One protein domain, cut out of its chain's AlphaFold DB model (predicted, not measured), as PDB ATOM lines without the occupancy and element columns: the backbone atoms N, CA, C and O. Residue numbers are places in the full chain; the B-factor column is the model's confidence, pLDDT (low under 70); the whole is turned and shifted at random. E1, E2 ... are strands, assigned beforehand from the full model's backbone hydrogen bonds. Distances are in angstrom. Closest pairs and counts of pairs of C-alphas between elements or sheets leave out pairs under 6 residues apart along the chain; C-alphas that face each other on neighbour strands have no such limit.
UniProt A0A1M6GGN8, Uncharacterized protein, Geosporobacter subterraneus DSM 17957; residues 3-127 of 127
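What this domain is: This is residues 3 to 127 of the 127 residues of an uncharacterized protein of Geosporobacter subterraneus DSM 17957 (UniProt A0A1M6GGN8). Three antiparallel, strand-built sheets fold together: the long three-stranded sheet E9 E10 E11 is partly face to face with two others, with one end of the five-stranded sheet E6 E5 E4 E1 E12 and, farther along E10, with the curled four-stranded sheet E3 E2 E7 E8, whose strands cross it almost at right angles. The turn between E4 and E5 lies toward one end of the longest axis, and the loop of the hairpin E10 and E11 lies at the other. The printed part has 125 residues with no named helix and twelve named strands, E1 to E12 in order along the chain, and its class is all strand. It is compact, with a radius of gyration of the C-alphas of 15.7 A and spans of 47 by 39 by 25 A.

How they stand to each other: The largest sheet runs E6 (residues 51 to 58), E5 (36 to 44), E4 (26 to 33), E1 (3 to 6), E12 (124 to 126), with E6 and E12 as edge strands, and it is strongly twisted. E4, E5 and E6 form a meander, each strand the antiparallel neighbour of the one before, and E4 and E5, like E5 and E6, form a hairpin. N 39 and O 56 are 2.9 A apart across E5 and E6, and N 38 and O 30 are 2.8 A apart across E5 and E4, within hydrogen-bond range. The pairing of E4 is staggered: residues 26 to 28 pair with E1, where N 4 and O 27 are 2.7 A apart, and residues 28 to 33 pair with E5. E1 and E12 are antiparallel neighbours, with N 5 and O 125 within hydrogen-bond range at 2.9 A. E9 (89 to 95), E10 (98 to 108) and E11 (115 to 121) make a second meander, with N 91 and O 102 at 2.8 A and N 103 and O 120 at 2.9 A. The third sheet runs E3 (21 to 23), E2 (10 to 15), E7 (69 to 76), E8 (82 to 86); it is strongly twisted and curled like part of a barrel. Its pairs include N 14 and O 22 at 2.8 A, N 13 and O 70 at 2.8 A, and N 73 and O 85 at 2.8 A. The three sheets form a stack of sheets, face to face in turn. The five-stranded sheet faces E9 E10 E11 with strands at 56 degrees; the closest C-alphas of E6 and E9 are those of Ile 58 and Lys 93, 5.6 A apart. The four-stranded sheet faces E9 E10 E11 with strands at 87 degrees; the closest C-alphas of E8 and E10 are those of Lys 86 and Tyr 105, 7.0 A apart. E3 runs on into E4 at 80 degrees, and E8 into E9 at 75 degrees. E4 and E11 are apart.

Where its parts are: E1 begins at C-alpha 3, (364.082, 383.435, 219.372). E10 is the longest strand, 32.7 A, from C-alpha 98 at (359.987, 379.948, 206.417) to C-alpha 108. E5 measures 27.2 A, E6 22.6 A, E7 22.1 A and E4 21.6 A. E11 measures 19.7 A, E9 18.4 A, E2 16.2 A, E8 12.9 A and E1 10.0 A. E3 and E12 are short, 6.6 A and 6.9 A, and E12 ends at C-alpha 126, (360.420, 379.622, 217.599).

The domain as a whole: The C-alphas of Lys 32 and Trp 111, the two farthest apart, are 47.4 A apart, while those of Ser 3 and Lys 127 are 5.0 A apart. The printed part has no cut and no long link. Residues 63 to 64 pair antiparallel with residues 91 to 92 of E9. The mean pLDDT of the printed part is 90.1, and residues 77 to 81, between E7 and E8, are under 70.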
ATOM      1  N   SER A   3     362.956 384.267 218.920       91.56
ATOM      2  CA  SER A   3     364.082 383.435 219.372       91.56
ATOM      3  C   SER A   3     363.974 382.036 218.769       91.56
ATOM      4  O   SER A   3     362.928 381.399 218.835       91.56
ATOM      5  N   LEU A   4     365.043 381.565 218.137       93.12
ATOM      6  CA  LEU A   4     365.178 380.230 217.572       93.12
ATOM      7  C   LEU A   4     365.974 379.365 218.543       93.12
ATOM      8  O   LEU A   4     367.137 379.642 218.825       93.12
ATOM      9  N   GLU A   5     365.365 378.276 218.994       91.81
ATOM     10  CA  GLU A   5     365.988 377.292 219.878       91.81
ATOM     11  C   GLU A   5     366.124 375.954 219.150       91.81
ATOM     12  O   GLU A   5     365.138 375.406 218.641       91.81
ATOM     13  N   PHE A   6     367.340 375.412 219.099       90.12
ATOM     14  CA  PHE A   6     367.587 374.095 218.514       90.12
ATOM     15  C   PHE A   6     367.039 372.995 219.420       90.12
ATOM     16  O   PHE A   6     367.232 373.021 220.635       90.12
ATOM     17  N   LYS A   7     366.355 372.008 218.833       84.94
ATOM     18  CA  LYS A   7     365.763 370.909 219.603       84.94
ATOM     19  C   LYS A   7     366.623 369.657 219.572       84.94
ATOM     20  O   LYS A   7     367.182 369.301 218.533       84.94
ATOM     21  N   TYR A   8     366.599 368.916 220.681       82.44
ATOM     22  CA  TYR A   8     367.004 367.512 220.695       82.44
ATOM     23  C   TYR A   8     366.298 366.759 219.546       82.44
ATOM     24  O   TYR A   8     365.102 366.975 219.325       82.44
ATOM     25  N   PRO A   9     366.998 365.892 218.794       88.44
ATOM     26  CA  PRO A   9     368.340 365.377 219.054       88.44
ATOM     27  C   PRO A   9     369.499 366.180 218.441       88.44
ATOM     28  O   PRO A   9     370.574 365.617 218.254       88.44
ATOM     29  N   ILE A  10     369.338 367.458 218.098       91.50
ATOM     30  CA  ILE A  10     370.432 368.258 217.530       91.50
ATOM     31  C   ILE A  10     371.158 369.079 218.595       91.50
ATOM     32  O   ILE A  10     370.534 369.711 219.442       91.50
ATOM     33  N   MET A  11     372.487 369.107 218.493       93.25
ATOM     34  CA  MET A  11     373.355 370.042 219.203       93.25
ATOM     35  C   MET A  11     374.102 370.912 218.195       93.25
ATOM     36  O   MET A  11     374.639 370.402 217.211       93.25
ATOM     37  N   VAL A  12     374.155 372.218 218.444       94.75
ATOM     38  CA  VAL A  12     374.823 373.195 217.576       94.75
ATOM     39  C   VAL A  12     375.926 373.877 218.366       94.75
ATOM     40  O   VAL A  12     375.698 374.342 219.479       94.75
ATOM     41  N   PHE A  13     377.117 373.957 217.784       95.44
ATOM     42  CA  PHE A  13     378.261 374.635 218.375       95.44
ATOM     43  C   PHE A  13     378.860 375.617 217.378       95.44
ATOM     44  O   PHE A  13     379.188 375.235 216.256       95.44
ATOM     45  N   ALA A  14     379.052 376.865 217.789       95.31
ATOM     46  CA  ALA A  14     379.779 377.860 217.019       95.31
ATOM     47  C   ALA A  14     381.288 377.663 217.188       95.31
ATOM     48  O   ALA A  14     381.777 377.372 218.286       95.31
ATOM     49  N   LYS A  15     382.037 377.830 216.098       94.50
ATOM     50  CA  LYS A  15     383.499 377.753 216.116       94.50
ATOM     51  C   LYS A  15     384.077 379.101 216.533       94.50
ATOM     52  O   LYS A  15     383.817 380.127 215.909       94.50
ATOM     53  N   CYS A  16     384.881 379.104 217.587       93.12
ATOM     54  CA  CYS A  16     385.651 380.268 217.998       93.12
ATOM     55  C   CYS A  16     386.994 380.316 217.251       93.12
ATOM     56  O   CYS A  16     387.568 379.279 216.924       93.12
ATOM     57  N   GLY A  17     387.549 381.517 217.055       89.25
ATOM     58  CA  GLY A  17     388.873 381.701 216.443       89.25
ATOM     59  C   GLY A  17     390.019 381.025 217.209       89.25
ATOM     60  O   GLY A  17     391.037 380.699 216.614       89.25
ATOM     61  N   CYS A  18     389.842 380.733 218.503       91.62
ATOM     62  CA  CYS A  18     390.796 379.944 219.291       91.62
ATOM     63  C   CYS A  18     390.616 378.421 219.140       91.62
ATOM     64  O   CYS A  18     391.095 377.668 219.982       91.62
ATOM     65  N   THR A  19     389.898 377.957 218.110       89.44
ATOM     66  CA  THR A  19     389.567 376.547 217.809       89.44
ATOM     67  C   THR A  19     388.588 375.861 218.767       89.44
ATOM     68  O   THR A  19     388.102 374.770 218.470       89.44
ATOM     69  N   ASN A  20     388.214 376.514 219.872       93.75
ATOM     70  CA  ASN A  20     387.172 376.010 220.763       93.75
ATOM     71  C   ASN A  20     385.782 376.064 220.126       93.75
ATOM     72  O   ASN A  20     385.485 376.903 219.275       93.75
ATOM     73  N   GLN A  21     384.917 375.177 220.605       94.25
ATOM     74  CA  GLN A  21     383.521 375.085 220.206       94.25
ATOM     75  C   GLN A  21     382.644 375.583 221.349       94.25
ATOM     76  O   GLN A  21     382.800 375.141 222.486       94.25
ATOM     77  N   VAL A  22     381.742 376.512 221.053       94.69
ATOM     78  CA  VAL A  22     380.851 377.119 222.047       94.69
ATOM     79  C   VAL A  22     379.416 376.713 221.718       94.69
ATOM     80  O   VAL A  22     379.000 376.917 220.578       94.69
ATOM     81  N   PRO A  23     378.664 376.108 222.655       92.94
ATOM     82  CA  PRO A  23     377.296 375.681 222.385       92.94
ATOM     83  C   PRO A  23     376.418 376.884 222.031       92.94
ATOM     84  O   PRO A  23     376.461 377.913 222.705       92.94
ATOM     85  N   VAL A  24     375.618 376.741 220.976       91.50
ATOM     86  CA  VAL A  24     374.613 377.726 220.570       91.50
ATOM     87  C   VAL A  24     373.260 377.241 221.062       91.50
ATOM     88  O   VAL A  24     372.665 376.333 220.484       91.50
ATOM     89  N   THR A  25     372.790 377.831 222.157       79.25
ATOM     90  CA  THR A  25     371.488 377.508 222.750       79.25
ATOM     91  C   THR A  25     370.347 378.248 222.061       79.25
ATOM     92  O   THR A  25     369.256 377.702 221.925       79.25
ATOM     93  N   GLU A  26     370.610 379.464 221.583       85.56
ATOM     94  CA  GLU A  26     369.627 380.317 220.925       85.56
ATOM     95  C   GLU A  26     370.243 381.138 219.787       85.56
ATOM     96  O   GLU A  26     371.431 381.467 219.795       85.56
ATOM     97  N   MET A  27     369.415 381.466 218.799       94.25
ATOM     98  CA  MET A  27     369.697 382.457 217.765       94.25
ATOM     99  C   MET A  27     368.498 383.388 217.636       94.25
ATOM    100  O   MET A  27     367.360 382.969 217.820       94.25
ATOM    101  N   LEU A  28     368.715 384.644 217.277       94.75
ATOM    102  CA  LEU A  28     367.633 385.585 217.031       94.75
ATOM    103  C   LEU A  28     367.307 385.607 215.538       94.75
ATOM    104  O   LEU A  28     368.166 385.902 214.711       94.75
ATOM    105  N   LEU A  29     366.056 385.306 215.206       94.31
ATOM    106  CA  LEU A  29     365.524 385.344 213.852       94.31
ATOM    107  C   LEU A  29     364.866 386.699 213.580       94.31
ATOM    108  O   LEU A  29     363.936 387.127 214.277       94.31
ATOM    109  N   GLU A  30     365.320 387.351 212.520       94.62
ATOM    110  CA  GLU A  30     364.736 388.573 211.992       94.62
ATOM    111  C   GLU A  30     364.228 388.330 210.566       94.62
ATOM    112  O   GLU A  30     364.999 388.154 209.631       94.62
ATOM    113  N   GLU A  31     362.909 388.304 210.392       91.50
ATOM    114  CA  GLU A  31     362.277 388.201 209.073       91.50
ATOM    115  C   GLU A  31     362.382 389.566 208.372       91.50
ATOM    116  O   GLU A  31     361.870 390.563 208.882       91.50
ATOM    117  N   LYS A  32     363.073 389.628 207.225       90.38
ATOM    118  CA  LYS A  32     363.273 390.872 206.457       90.38
ATOM    119  C   LYS A  32     362.274 390.986 205.311       90.38
ATOM    120  O   LYS A  32     361.734 392.061 205.063       90.38
ATOM    121  N   SER A  33     362.037 389.887 204.603       89.31
ATOM    122  CA  SER A  33     361.090 389.803 203.491       89.31
ATOM    123  C   SER A  33     360.522 388.380 203.394       89.31
ATOM    124  O   SER A  33     361.032 387.485 204.072       89.31
ATOM    125  N   PRO A  34     359.518 388.116 202.536       88.06
ATOM    126  CA  PRO A  34     359.015 386.757 202.316       88.06
ATOM    127  C   PRO A  34     360.106 385.750 201.918       88.06
ATOM    128  O   PRO A  34     359.973 384.563 202.191       88.06
ATOM    129  N   ASN A  35     361.198 386.233 201.319       91.88
ATOM    130  CA  ASN A  35     362.257 385.408 200.740       91.88
ATOM    131  C   ASN A  35     363.608 385.616 201.445       91.88
ATOM    132  O   ASN A  35     364.630 385.121 200.970       91.88
ATOM    133  N   SER A  36     363.641 386.364 202.555       94.06
ATOM    134  CA  SER A  36     364.876 386.617 203.293       94.06
ATOM    135  C   SER A  36     364.676 386.796 204.795       94.06
ATOM    136  O   SER A  36     363.743 387.452 205.268       94.06
ATOM    137  N   CYS A  37     365.611 386.243 205.557       93.81
ATOM    138  CA  CYS A  37     365.706 386.432 206.996       93.81
ATOM    139  C   CYS A  37     367.168 386.511 207.427       93.81
ATOM    140  O   CYS A  37     368.045 385.969 206.757       93.81
ATOM    141  N   ASP A  38     367.411 387.161 208.558       95.06
ATOM    142  CA  ASP A  38     368.716 387.192 209.200       95.06
ATOM    143  C   ASP A  38     368.680 386.346 210.478       95.06
ATOM    144  O   ASP A  38     367.751 386.449 211.290       95.06
ATOM    145  N   LEU A  39     369.701 385.509 210.657       94.25
ATOM    146  CA  LEU A  39     369.985 384.828 211.917       94.25
ATOM    147  C   LEU A  39     371.132 385.526 212.629       94.25
ATOM    148  O   LEU A  39     372.262 385.545 212.142       94.25
ATOM    149  N   HIS A  40     370.851 386.031 213.819       94.94
ATOM    150  CA  HIS A  40     371.834 386.683 214.665       94.94
ATOM    151  C   HIS A  40     372.207 385.768 215.821       94.94
ATOM    152  O   HIS A  40     371.340 385.197 216.482       94.94
ATOM    153  N   TYR A  41     373.498 385.642 216.092       93.00
ATOM    154  CA  TYR A  41     373.982 384.951 217.277       93.00
ATOM    155  C   TYR A  41     375.167 385.694 217.874       93.00
ATOM    156  O   TYR A  41     376.000 386.270 217.168       93.00
ATOM    157  N   ASN A  42     375.238 385.658 219.199       93.19
ATOM    158  CA  ASN A  42     376.375 386.161 219.939       93.19
ATOM    159  C   ASN A  42     376.797 385.139 220.991       93.19
ATOM    160  O   ASN A  42     375.981 384.384 221.515       93.19
ATOM    161  N   PHE A  43     378.093 385.084 221.264       91.50
ATOM    162  CA  PHE A  43     378.621 384.293 222.364       91.50
ATOM    163  C   PHE A  43     379.941 384.878 222.858       91.50
ATOM    164  O   PHE A  43     380.659 385.576 222.136       91.50
ATOM    165  N   THR A  44     380.284 384.546 224.098       94.12
ATOM    166  CA  THR A  44     381.621 384.770 224.653       94.12
ATOM    167  C   THR A  44     382.289 383.418 224.846       94.12
ATOM    168  O   THR A  44     381.729 382.537 225.495       94.12
ATOM    169  N   CYS A  45     383.470 383.223 224.259       93.88
ATOM    170  CA  CYS A  45     384.205 381.974 224.417       93.88
ATOM    171  C   CYS A  45     384.693 381.831 225.867       93.88
ATOM    172  O   CYS A  45     385.414 382.709 226.337       93.88
ATOM    173  N   PRO A  46     384.383 380.727 226.569       92.50
ATOM    174  CA  PRO A  46     384.805 380.551 227.957       92.50
ATOM    175  C   PRO A  46     386.321 380.353 228.108       92.50
ATOM    176  O   PRO A  46     386.841 380.509 229.205       92.50
ATOM    177  N   VAL A  47     387.035 380.021 227.024       94.62
ATOM    178  CA  VAL A  47     388.474 379.715 227.064       94.62
ATOM    179  C   VAL A  47     389.339 380.931 226.740       94.62
ATOM    180  O   VAL A  47     390.261 381.234 227.485       94.62
ATOM    181  N   CYS A  48     389.065 381.637 225.636       95.75
ATOM    182  CA  CYS A  48     389.855 382.811 225.240       95.75
ATOM    183  C   CYS A  48     389.184 384.152 225.564       95.75
ATOM    184  O   CYS A  48     389.720 385.197 225.204       95.75
ATOM    185  N   SER A  49     387.979 384.133 226.147       95.38
ATOM    186  CA  SER A  49     387.139 385.318 226.398       95.38
ATOM    187  C   SER A  49     386.789 386.139 225.148       95.38
ATOM    188  O   SER A  49     386.225 387.227 225.252       95.38
ATOM    189  N   GLY A  50     387.080 385.613 223.954       93.50
ATOM    190  CA  GLY A  50     386.748 386.242 222.686       93.50
ATOM    191  C   GLY A  50     385.237 386.346 222.515       93.50
ATOM    192  O   GLY A  50     384.519 385.351 222.641       93.50
ATOM    193  N   LYS A  51     384.764 387.554 222.213       93.56
ATOM    194  CA  LYS A  51     383.367 387.813 221.868       93.56
ATOM    195  C   LYS A  51     383.176 387.622 220.374       93.56
ATOM    196  O   LYS A  51     383.999 388.064 219.576       93.56
ATOM    197  N   THR A  52     382.106 386.945 220.000       91.06
ATOM    198  CA  THR A  52     381.689 386.800 218.608       91.06
ATOM    199  C   THR A  52     380.255 387.265 218.500       91.06
ATOM    200  O   THR A  52     379.412 386.847 219.287       91.06
ATOM    201  N   GLU A  53     380.001 388.119 217.520       92.62
ATOM    202  CA  GLU A  53     378.674 388.560 217.117       92.62
ATOM    203  C   GLU A  53     378.614 388.454 215.598       92.62
ATOM    204  O   GLU A  53     379.515 388.914 214.886       92.62
ATOM    205  N   LYS A  54     377.605 387.746 215.101       91.81
ATOM    206  CA  LYS A  54     377.456 387.450 213.681       91.81
ATOM    207  C   LYS A  54     375.988 387.525 213.302       91.81
ATOM    208  O   LYS A  54     375.135 386.990 214.006       91.81
ATOM    209  N   SER A  55     375.744 388.138 212.150       94.44
ATOM    210  CA  SER A  55     374.481 388.074 211.428       94.44
ATOM    211  C   SER A  55     374.687 387.250 210.163       94.44
ATOM    212  O   SER A  55     375.681 387.435 209.454       94.44
ATOM    213  N   LEU A  56     373.783 386.310 209.916       94.00
ATOM    214  CA  LEU A  56     373.773 385.442 208.749       94.00
ATOM    215  C   LEU A  56     372.531 385.756 207.931       94.00
ATOM    216  O   LEU A  56     371.427 385.400 208.339       94.00
ATOM    217  N   SER A  57     372.717 386.386 206.776       94.06
ATOM    218  CA  SER A  57     371.624 386.611 205.837       94.06
ATOM    219  C   SER A  57     371.319 385.340 205.062       94.06
ATOM    220  O   SER A  57     372.201 384.740 204.450       94.06
ATOM    221  N   ILE A  58     370.056 384.932 205.107       95.00
ATOM    222  CA  ILE A  58     369.543 383.707 204.503       95.00
ATOM    223  C   ILE A  58     368.471 384.093 203.497       95.00
ATOM    224  O   ILE A  58     367.488 384.744 203.852       95.00
ATOM    225  N   THR A  59     368.650 383.668 202.252       95.56
ATOM    226  CA  THR A  59     367.705 383.881 201.150       95.56
ATOM    227  C   THR A  59     367.092 382.550 200.706       95.56
ATOM    228  O   THR A  59     367.280 381.524 201.362       95.56
ATOM    229  N   GLU A  60     366.347 382.533 199.600       95.00
ATOM    230  CA  GLU A  60     365.869 381.292 198.964       95.00
ATOM    231  C   GLU A  60     367.012 380.385 198.480       95.00
ATOM    232  O   GLU A  60     366.862 379.157 198.415       95.00
ATOM    233  N   ASP A  61     368.175 380.978 198.203       94.31
ATOM    234  CA  ASP A  61     369.383 380.250 197.851       94.31
ATOM    235  C   ASP A  61     370.031 379.623 199.087       94.31
ATOM    236  O   ASP A  61     370.094 380.194 200.179       94.31
ATOM    237  N   ALA A  62     370.547 378.405 198.908       91.69
ATOM    238  CA  ALA A  62     371.184 377.671 199.990       91.69
ATOM    239  C   ALA A  62     372.499 378.340 200.411       91.69
ATOM    240  O   ALA A  62     373.503 378.258 199.706       91.69
ATOM    241  N   SER A  63     372.498 378.918 201.608       94.75
ATOM    242  CA  SER A  63     373.686 379.434 202.282       94.75
ATOM    243  C   SER A  63     374.388 378.314 203.046       94.75
ATOM    244  O   SER A  63     373.730 377.460 203.647       94.75
ATOM    245  N   ASP A  64     375.720 378.294 203.006       95.31
ATOM    246  CA  ASP A  64     376.547 377.292 203.678       95.31
ATOM    247  C   ASP A  64     377.127 377.859 204.980       95.31
ATOM    248  O   ASP A  64     377.750 378.920 204.985       95.31
ATOM    249  N   PHE A  65     376.910 377.156 206.090       95.06
ATOM    250  CA  PHE A  65     377.359 377.552 207.427       95.06
ATOM    251  C   PHE A  65     378.332 376.546 208.045       95.06
ATOM    252  O   PHE A  65     378.623 376.619 209.242       95.06
ATOM    253  N   THR A  66     378.842 375.608 207.248       94.88
ATOM    254  CA  THR A  66     379.715 374.517 207.708       94.88
ATOM    255  C   THR A  66     380.981 375.035 208.387       94.88
ATOM    256  O   THR A  66     381.467 374.438 209.347       94.88
ATOM    257  N   ASP A  67     381.499 376.185 207.953       93.88
ATOM    258  CA  ASP A  67     382.685 376.795 208.557       93.88
ATOM    259  C   ASP A  67     382.396 377.490 209.884       93.88
ATOM    260  O   ASP A  67     383.287 377.587 210.724       93.88
ATOM    261  N   LEU A  68     381.149 377.891 210.119       94.12
ATOM    262  CA  LEU A  68     380.737 378.635 211.305       94.12
ATOM    263  C   LEU A  68     380.305 377.716 212.442       94.12
ATOM    264  O   LEU A  68     380.567 378.016 213.608       94.12
ATOM    265  N   PHE A  69     379.676 376.587 212.108       95.06
ATOM    266  CA  PHE A  69     379.100 375.687 213.095       95.06
ATOM    267  C   PHE A  69     379.571 374.251 212.921       95.06
ATOM    268  O   PHE A  69     379.705 373.744 211.811       95.06
ATOM    269  N   ASN A  70     379.753 373.565 214.043       95.25
ATOM    270  CA  ASN A  70     379.665 372.116 214.088       95.25
ATOM    271  C   ASN A  70     378.279 371.749 214.613       95.25
ATOM    272  O   ASN A  70     377.877 372.183 215.692       95.25
ATOM    273  N   VAL A  71     377.552 370.950 213.842       95.31
ATOM    274  CA  VAL A  71     376.232 370.452 214.225       95.31
ATOM    275  C   VAL A  71     376.333 368.951 214.412       95.31
ATOM    276  O   VAL A  71     376.965 368.269 213.606       95.31
ATOM    277  N   PHE A  72     375.724 368.440 215.474       93.38
ATOM    278  CA  PHE A  72     375.733 367.025 215.813       93.38
ATOM    279  C   PHE A  72     374.307 366.508 215.939       93.38
ATOM    280  O   PHE A  72     373.470 367.128 216.597       93.38
ATOM    281  N   LYS A  73     374.044 365.347 215.341       91.06
ATOM    282  CA  LYS A  73     372.858 364.542 215.618       91.06
ATOM    283  C   LYS A  73     373.185 363.566 216.735       91.06
ATOM    284  O   LYS A  73     374.126 362.785 216.639       91.06
ATOM    285  N   THR A  74     372.367 363.594 217.767       88.62
ATOM    286  CA  THR A  74     372.436 362.686 218.902       88.62
ATOM    287  C   THR A  74     371.588 361.456 218.604       88.62
ATOM    288  O   THR A  74     370.471 361.564 218.099       88.62
ATOM    289  N   ILE A  75     372.108 360.275 218.895       82.38
ATOM    290  CA  ILE A  75     371.377 359.019 218.791       82.38
ATOM    291  C   ILE A  75     371.319 358.439 220.203       82.38
ATOM    292  O   ILE A  75     372.368 358.081 220.745       82.38
ATOM    293  N   PRO A  76     370.129 358.382 220.825       70.25
ATOM    294  CA  PRO A  76     369.987 357.716 222.110       70.25
ATOM    295  C   PRO A  76     370.274 356.221 221.917       70.25
ATOM    296  O   PRO A  76     369.601 355.570 221.116       70.25
ATOM    297  N   ALA A  77     371.285 355.682 222.605       69.38
ATOM    298  CA  ALA A  77     371.544 354.245 222.611       69.38
ATOM    299  C   ALA A  77     370.810 353.562 223.775       69.38
ATOM    300  O   ALA A  77     370.457 354.184 224.773       69.38
ATOM    301  N   LEU A  78     370.582 352.254 223.639       64.44
ATOM    302  CA  LEU A  78     369.806 351.438 224.581       64.44
ATOM    303  C   LEU A  78     370.520 351.149 225.920       64.44
ATOM    304  O   LEU A  78     369.908 350.558 226.805       64.44
ATOM    305  N   LYS A  79     371.801 351.509 226.072       64.50
ATOM    306  CA  LYS A  79     372.627 351.203 227.252       64.50
ATOM    307  C   LYS A  79     373.559 352.369 227.582       64.50
ATOM    308  O   LYS A  79     374.693 352.326 227.136       64.50
ATOM    309  N   ASP A  80     373.073 353.402 228.273       63.03
ATOM    310  CA  ASP A  80     373.826 354.545 228.853       63.03
ATOM    311  C   ASP A  80     374.888 355.251 227.974       63.03
ATOM    312  O   ASP A  80     375.608 356.137 228.428       63.03
ATOM    313  N   GLU A  81     374.967 354.908 226.694       64.56
ATOM    314  CA  GLU A  81     375.928 355.413 225.734       64.56
ATOM    315  C   GLU A  81     375.242 356.450 224.847       64.56
ATOM    316  O   GLU A  81     374.166 356.236 224.282       64.56
ATOM    317  N   LEU A  82     375.878 357.609 224.713       72.94
ATOM    318  CA  LEU A  82     375.434 358.646 223.798       72.94
ATOM    319  C   LEU A  82     376.264 358.554 222.522       72.94
ATOM    320  O   LEU A  82     377.454 358.859 222.525       72.94
ATOM    321  N   SER A  83     375.633 358.164 221.418       82.31
ATOM    322  CA  SER A  83     376.270 358.260 220.107       82.31
ATOM    323  C   SER A  83     375.979 359.627 219.502       82.31
ATOM    324  O   SER A  83     374.827 360.057 219.444       82.31
ATOM    325  N   ILE A  84     377.018 360.315 219.034       87.25
ATOM    326  CA  ILE A  84     376.884 361.590 218.325       87.25
ATOM    327  C   ILE A  84     377.478 361.467 216.926       87.25
ATOM    328  O   ILE A  84     378.560 360.918 216.740       87.25
ATOM    329  N   ILE A  85     376.762 361.992 215.938       89.00
ATOM    330  CA  ILE A  85     377.202 362.050 214.545       89.00
ATOM    331  C   ILE A  85     377.360 363.515 214.178       89.00
ATOM    332  O   ILE A  85     376.394 364.276 214.233       89.00
ATOM    333  N   LYS A  86     378.572 363.912 213.795       92.75
ATOM    334  CA  LYS A  86     378.820 365.244 213.247       92.75
ATOM    335  C   LYS A  86     378.234 365.335 211.838       92.75
ATOM    336  O   LYS A  86     378.398 364.418 211.042       92.75
ATOM    337  N   LEU A  87     377.565 366.442 211.535       94.75
ATOM    338  CA  LEU A  87     377.109 366.747 210.183       94.75
ATOM    339  C   LEU A  87     378.284 367.300 209.365       94.75
ATOM    340  O   LEU A  87     379.001 368.193 209.819       94.75
ATOM    341  N   ASP A  88     378.461 366.765 208.160       93.81
ATOM    342  CA  ASP A  88     379.539 367.109 207.230       93.81
ATOM    343  C   ASP A  88     379.339 368.491 206.609       93.81
ATOM    344  O   ASP A  88     380.304 369.201 206.343       93.81
ATOM    345  N   ALA A  89     378.081 368.874 206.381       94.94
ATOM    346  CA  ALA A  89     377.725 370.201 205.904       94.94
ATOM    347  C   ALA A  89     376.459 370.702 206.588       94.94
ATOM    348  O   ALA A  89     375.559 369.914 206.882       94.94
ATOM    349  N   VAL A  90     376.363 372.014 206.780       95.88
ATOM    350  CA  VAL A  90     375.210 372.686 207.386       95.88
ATOM    351  C   VAL A  90     374.773 373.805 206.459       95.88
ATOM    352  O   VAL A  90     375.571 374.673 206.120       95.88
ATOM    353  N   LYS A  91     373.509 373.787 206.039       96.56
ATOM    354  CA  LYS A  91     372.960 374.774 205.109       96.56
ATOM    355  C   LYS A  91     371.640 375.331 205.601       96.56
ATOM    356  O   LYS A  91     370.859 374.617 206.231       96.56
ATOM    357  N   GLY A  92     371.370 376.582 205.256       95.56
ATOM    358  CA  GLY A  92     370.072 377.209 205.463       95.56
ATOM    359  C   GLY A  92     369.560 377.875 204.202       95.56
ATOM    360  O   GLY A  92     370.341 378.342 203.378       95.56
ATOM    361  N   LYS A  93     368.239 377.900 204.059       96.31
ATOM    362  CA  LYS A  93     367.535 378.708 203.064       96.31
ATOM    363  C   LYS A  93     366.145 379.064 203.559       96.31
ATOM    364  O   LYS A  93     365.614 378.384 204.438       96.31
ATOM    365  N   VAL A  94     365.536 380.071 202.959       94.69
ATOM    366  CA  VAL A  94     364.107 380.332 203.080       94.69
ATOM    367  C   VAL A  94     363.373 379.423 202.094       94.69
ATOM    368  O   VAL A  94     363.727 379.329 200.922       94.69
ATOM    369  N   LYS A  95     362.377 378.691 202.582       91.31
ATOM    370  CA  LYS A  95     361.500 377.846 201.778       91.31
ATOM    371  C   LYS A  95     360.061 378.089 202.218       91.31
ATOM    372  O   LYS A  95     359.755 377.974 203.404       91.31
ATOM    373  N   ASP A  96     359.198 378.427 201.264       87.62
ATOM    374  CA  ASP A  96     357.773 378.685 201.505       87.62
ATOM    375  C   ASP A  96     357.551 379.759 202.595       87.62
ATOM    376  O   ASP A  96     356.719 379.605 203.487       87.62
ATOM    377  N   GLY A  97     358.363 380.825 202.577       84.25
ATOM    378  CA  GLY A  97     358.304 381.914 203.561       84.25
ATOM    379  C   GLY A  97     358.872 381.585 204.945       84.25
ATOM    380  O   GLY A  97     358.789 382.406 205.855       84.25
ATOM    381  N   THR A  98     359.447 380.395 205.129       89.25
ATOM    382  CA  THR A  98     359.987 379.948 206.417       89.25
ATOM    383  C   THR A  98     361.461 379.600 206.315       89.25
ATOM    384  O   THR A  98     361.922 379.060 205.310       89.25
ATOM    385  N   LEU A  99     362.221 379.882 207.372       94.00
ATOM    386  CA  LEU A  99     363.582 379.380 207.484       94.00
ATOM    387  C   LEU A  99     363.571 377.843 207.435       94.00
ATOM    388  O   LEU A  99     362.720 377.172 208.014       94.00
ATOM    389  N   ALA A 100     364.541 377.264 206.750       94.81
ATOM    390  CA  ALA A 100     364.762 375.839 206.763       94.81
ATOM    391  C   ALA A 100     366.258 375.554 206.864       94.81
ATOM    392  O   ALA A 100     367.050 375.981 206.024       94.81
ATOM    393  N   LEU A 101     366.627 374.822 207.912       95.19
ATOM    394  CA  LEU A 101     367.993 374.405 208.195       95.19
ATOM    395  C   LEU A 101     368.134 372.910 207.923       95.19
ATOM    396  O   LEU A 101     367.278 372.105 208.309       95.19
ATOM    397  N   TYR A 102     369.226 372.538 207.271       95.38
ATOM    398  CA  TYR A 102     369.515 371.171 206.867       95.38
ATOM    399  C   TYR A 102     370.976 370.848 207.127       95.38
ATOM    400  O   TYR A 102     371.836 371.727 207.065       95.38
ATOM    401  N   GLY A 103     371.270 369.573 207.346       94.50
ATOM    402  CA  GLY A 103     372.641 369.103 207.356       94.50
ATOM    403  C   GLY A 103     372.823 367.815 206.579       94.50
ATOM    404  O   GLY A 103     371.909 366.995 206.482       94.50
ATOM    405  N   LYS A 104     374.010 367.672 205.997       93.44
ATOM    406  CA  LYS A 104     374.473 366.440 205.360       93.44
ATOM    407  C   LYS A 104     375.227 365.617 206.387       93.44
ATOM    408  O   LYS A 104     375.960 366.195 207.182       93.44
ATOM    409  N   TYR A 105     375.084 364.303 206.359       90.69
ATOM    410  CA  TYR A 105     375.983 363.419 207.092       90.69
ATOM    411  C   TYR A 105     376.253 362.155 206.292       90.69
ATOM    412  O   TYR A 105     375.395 361.674 205.546       90.69
ATOM    413  N   SER A 106     377.452 361.629 206.481       86.75
ATOM    414  CA  SER A 106     377.895 360.357 205.947       86.75
ATOM    415  C   SER A 106     378.027 359.336 207.075       86.75
ATOM    416  O   SER A 106     378.434 359.657 208.193       86.75
ATOM    417  N   HIS A 107     377.633 358.092 206.816       84.44
ATOM    418  CA  HIS A 107     377.855 356.994 207.753       84.44
ATOM    419  C   HIS A 107     378.143 355.691 207.011       84.44
ATOM    420  O   HIS A 107     377.627 355.447 205.919       84.44
ATOM    421  N   LEU A 108     378.982 354.850 207.614       80.56
ATOM    422  CA  LEU A 108     379.258 353.517 207.097       80.56
ATOM    423  C   LEU A 108     378.087 352.596 207.442       80.56
ATOM    424  O   LEU A 108     377.758 352.411 208.615       80.56
ATOM    425  N   ARG A 109     377.470 351.994 206.428       79.19
ATOM    426  CA  ARG A 109     376.481 350.940 206.643       79.19
ATOM    427  C   ARG A 109     377.181 349.624 206.937       79.19
ATOM    428  O   ARG A 109     377.920 349.097 206.109       79.19
ATOM    429  N   PHE A 110     376.912 349.075 208.118       75.06
ATOM    430  CA  PHE A 110     377.610 347.893 208.624       75.06
ATOM    431  C   PHE A 110     377.405 346.622 207.789       75.06
ATOM    432  O   PHE A 110     378.269 345.755 207.796       75.06
ATOM    433  N   TRP A 111     376.278 346.484 207.086       79.88
ATOM    434  CA  TRP A 111     375.938 345.243 206.380       79.88
ATOM    435  C   TRP A 111     376.481 345.158 204.948       79.88
ATOM    436  O   TRP A 111     376.526 344.062 204.399       79.88
ATOM    437  N   ASP A 112     376.885 346.278 204.335       86.75
ATOM    438  CA  ASP A 112     377.385 346.293 202.952       86.75
ATOM    439  C   ASP A 112     378.663 347.125 202.729       86.75
ATOM    440  O   ASP A 112     379.129 347.219 201.597       86.75
ATOM    441  N   ASN A 113     379.270 347.683 203.786       83.00
ATOM    442  CA  ASN A 113     380.480 348.517 203.719       83.00
ATOM    443  C   ASN A 113     380.361 349.737 202.782       83.00
ATOM    444  O   ASN A 113     381.370 350.286 202.336       83.00
ATOM    445  N   VAL A 114     379.141 350.190 202.485       88.50
ATOM    446  CA  VAL A 114     378.904 351.385 201.670       88.50
ATOM    447  C   VAL A 114     378.773 352.609 202.573       88.50
ATOM    448  O   VAL A 114     378.056 352.585 203.576       88.50
ATOM    449  N   VAL A 115     379.423 353.710 202.190       85.25
ATOM    450  CA  VAL A 115     379.201 355.023 202.809       85.25
ATOM    451  C   VAL A 115     377.889 355.598 202.277       85.25
ATOM    452  O   VAL A 115     377.795 355.983 201.110       85.25
ATOM    453  N   GLN A 116     376.868 355.650 203.128       84.88
ATOM    454  CA  GLN A 116     375.606 356.312 202.817       84.88
ATOM    455  C   GLN A 116     375.714 357.802 203.138       84.88
ATOM    456  O   GLN A 116     376.194 358.174 204.206       84.88
ATOM    457  N   ASN A 117     375.236 358.641 202.217       90.31
ATOM    458  CA  ASN A 117     375.153 360.089 202.380       90.31
ATOM    459  C   ASN A 117     373.686 360.504 202.467       90.31
ATOM    460  O   ASN A 117     372.935 360.307 201.512       90.31
ATOM    461  N   ASP A 118     373.304 361.121 203.577       89.75
ATOM    462  CA  ASP A 118     371.931 361.535 203.846       89.75
ATOM    463  C   ASP A 118     371.840 363.040 204.109       89.75
ATOM    464  O   ASP A 118     372.807 363.694 204.509       89.75
ATOM    465  N   ILE A 119     370.638 363.591 203.917       92.06
ATOM    466  CA  ILE A 119     370.288 364.962 204.293       92.06
ATOM    467  C   ILE A 119     369.196 364.902 205.354       92.06
ATOM    468  O   ILE A 119     368.155 364.282 205.148       92.06
ATOM    469  N   ILE A 120     369.406 365.592 206.472       92.38
ATOM    470  CA  ILE A 120     368.412 365.726 207.539       92.38
ATOM    471  C   ILE A 120     368.016 367.180 207.728       92.38
ATOM    472  O   ILE A 120     368.821 368.093 207.547       92.38
ATOM    473  N   LYS A 121     366.766 367.394 208.136       92.56
ATOM    474  CA  LYS A 121     366.317 368.688 208.649       92.56
ATOM    475  C   LYS A 121     366.890 368.890 210.053       92.56
ATOM    476  O   LYS A 121     366.868 367.962 210.860       92.56
ATOM    477  N   ILE A 122     367.353 370.098 210.345       93.25
ATOM    478  CA  ILE A 122     367.760 370.513 211.689       93.25
ATOM    479  C   ILE A 122     366.516 371.080 212.395       93.25
ATOM    480  O   ILE A 122     366.057 372.163 212.023       93.25
ATOM    481  N   PRO A 123     365.899 370.352 213.350       91.38
ATOM    482  CA  PRO A 123     364.734 370.835 214.079       91.38
ATOM    483  C   PRO A 123     365.068 372.011 215.000       91.38
ATOM    484  O   PRO A 123     366.064 372.006 215.725       91.38
ATOM    485  N   TYR A 124     364.162 372.981 215.026       92.06
ATOM    486  CA  TYR A 124     364.171 374.104 215.952       92.06
ATOM    487  C   TYR A 124     362.731 374.497 216.319       92.06
ATOM    488  O   TYR A 124     361.781 374.122 215.625       92.06
ATOM    489  N   SER A 125     362.563 375.237 217.412       91.50
ATOM    490  CA  SER A 125     361.330 375.962 217.745       91.50
ATOM    491  C   SER A 125     361.554 377.458 217.702       91.50
ATOM    492  O   SER A 125     362.657 377.931 217.953       91.50
ATOM    493  N   ILE A 126     360.474 378.180 217.429       91.06
ATOM    494  CA  ILE A 126     360.420 379.622 217.599       91.06
ATOM    495  C   ILE A 126     359.734 379.901 218.940       91.06
ATOM    496  O   ILE A 126     358.635 379.390 219.171       91.06
ATOM    497  N   LYS A 127     360.411 380.652 219.804       83.19
ATOM    498  CA  LYS A 127     359.895 381.238 221.044       83.19
ATOM    499  C   LYS A 127     359.527 382.701 220.812       83.19
ATOM    500  O   LYS A 127     360.264 383.396 220.064       83.19
TER     501      LYS A 127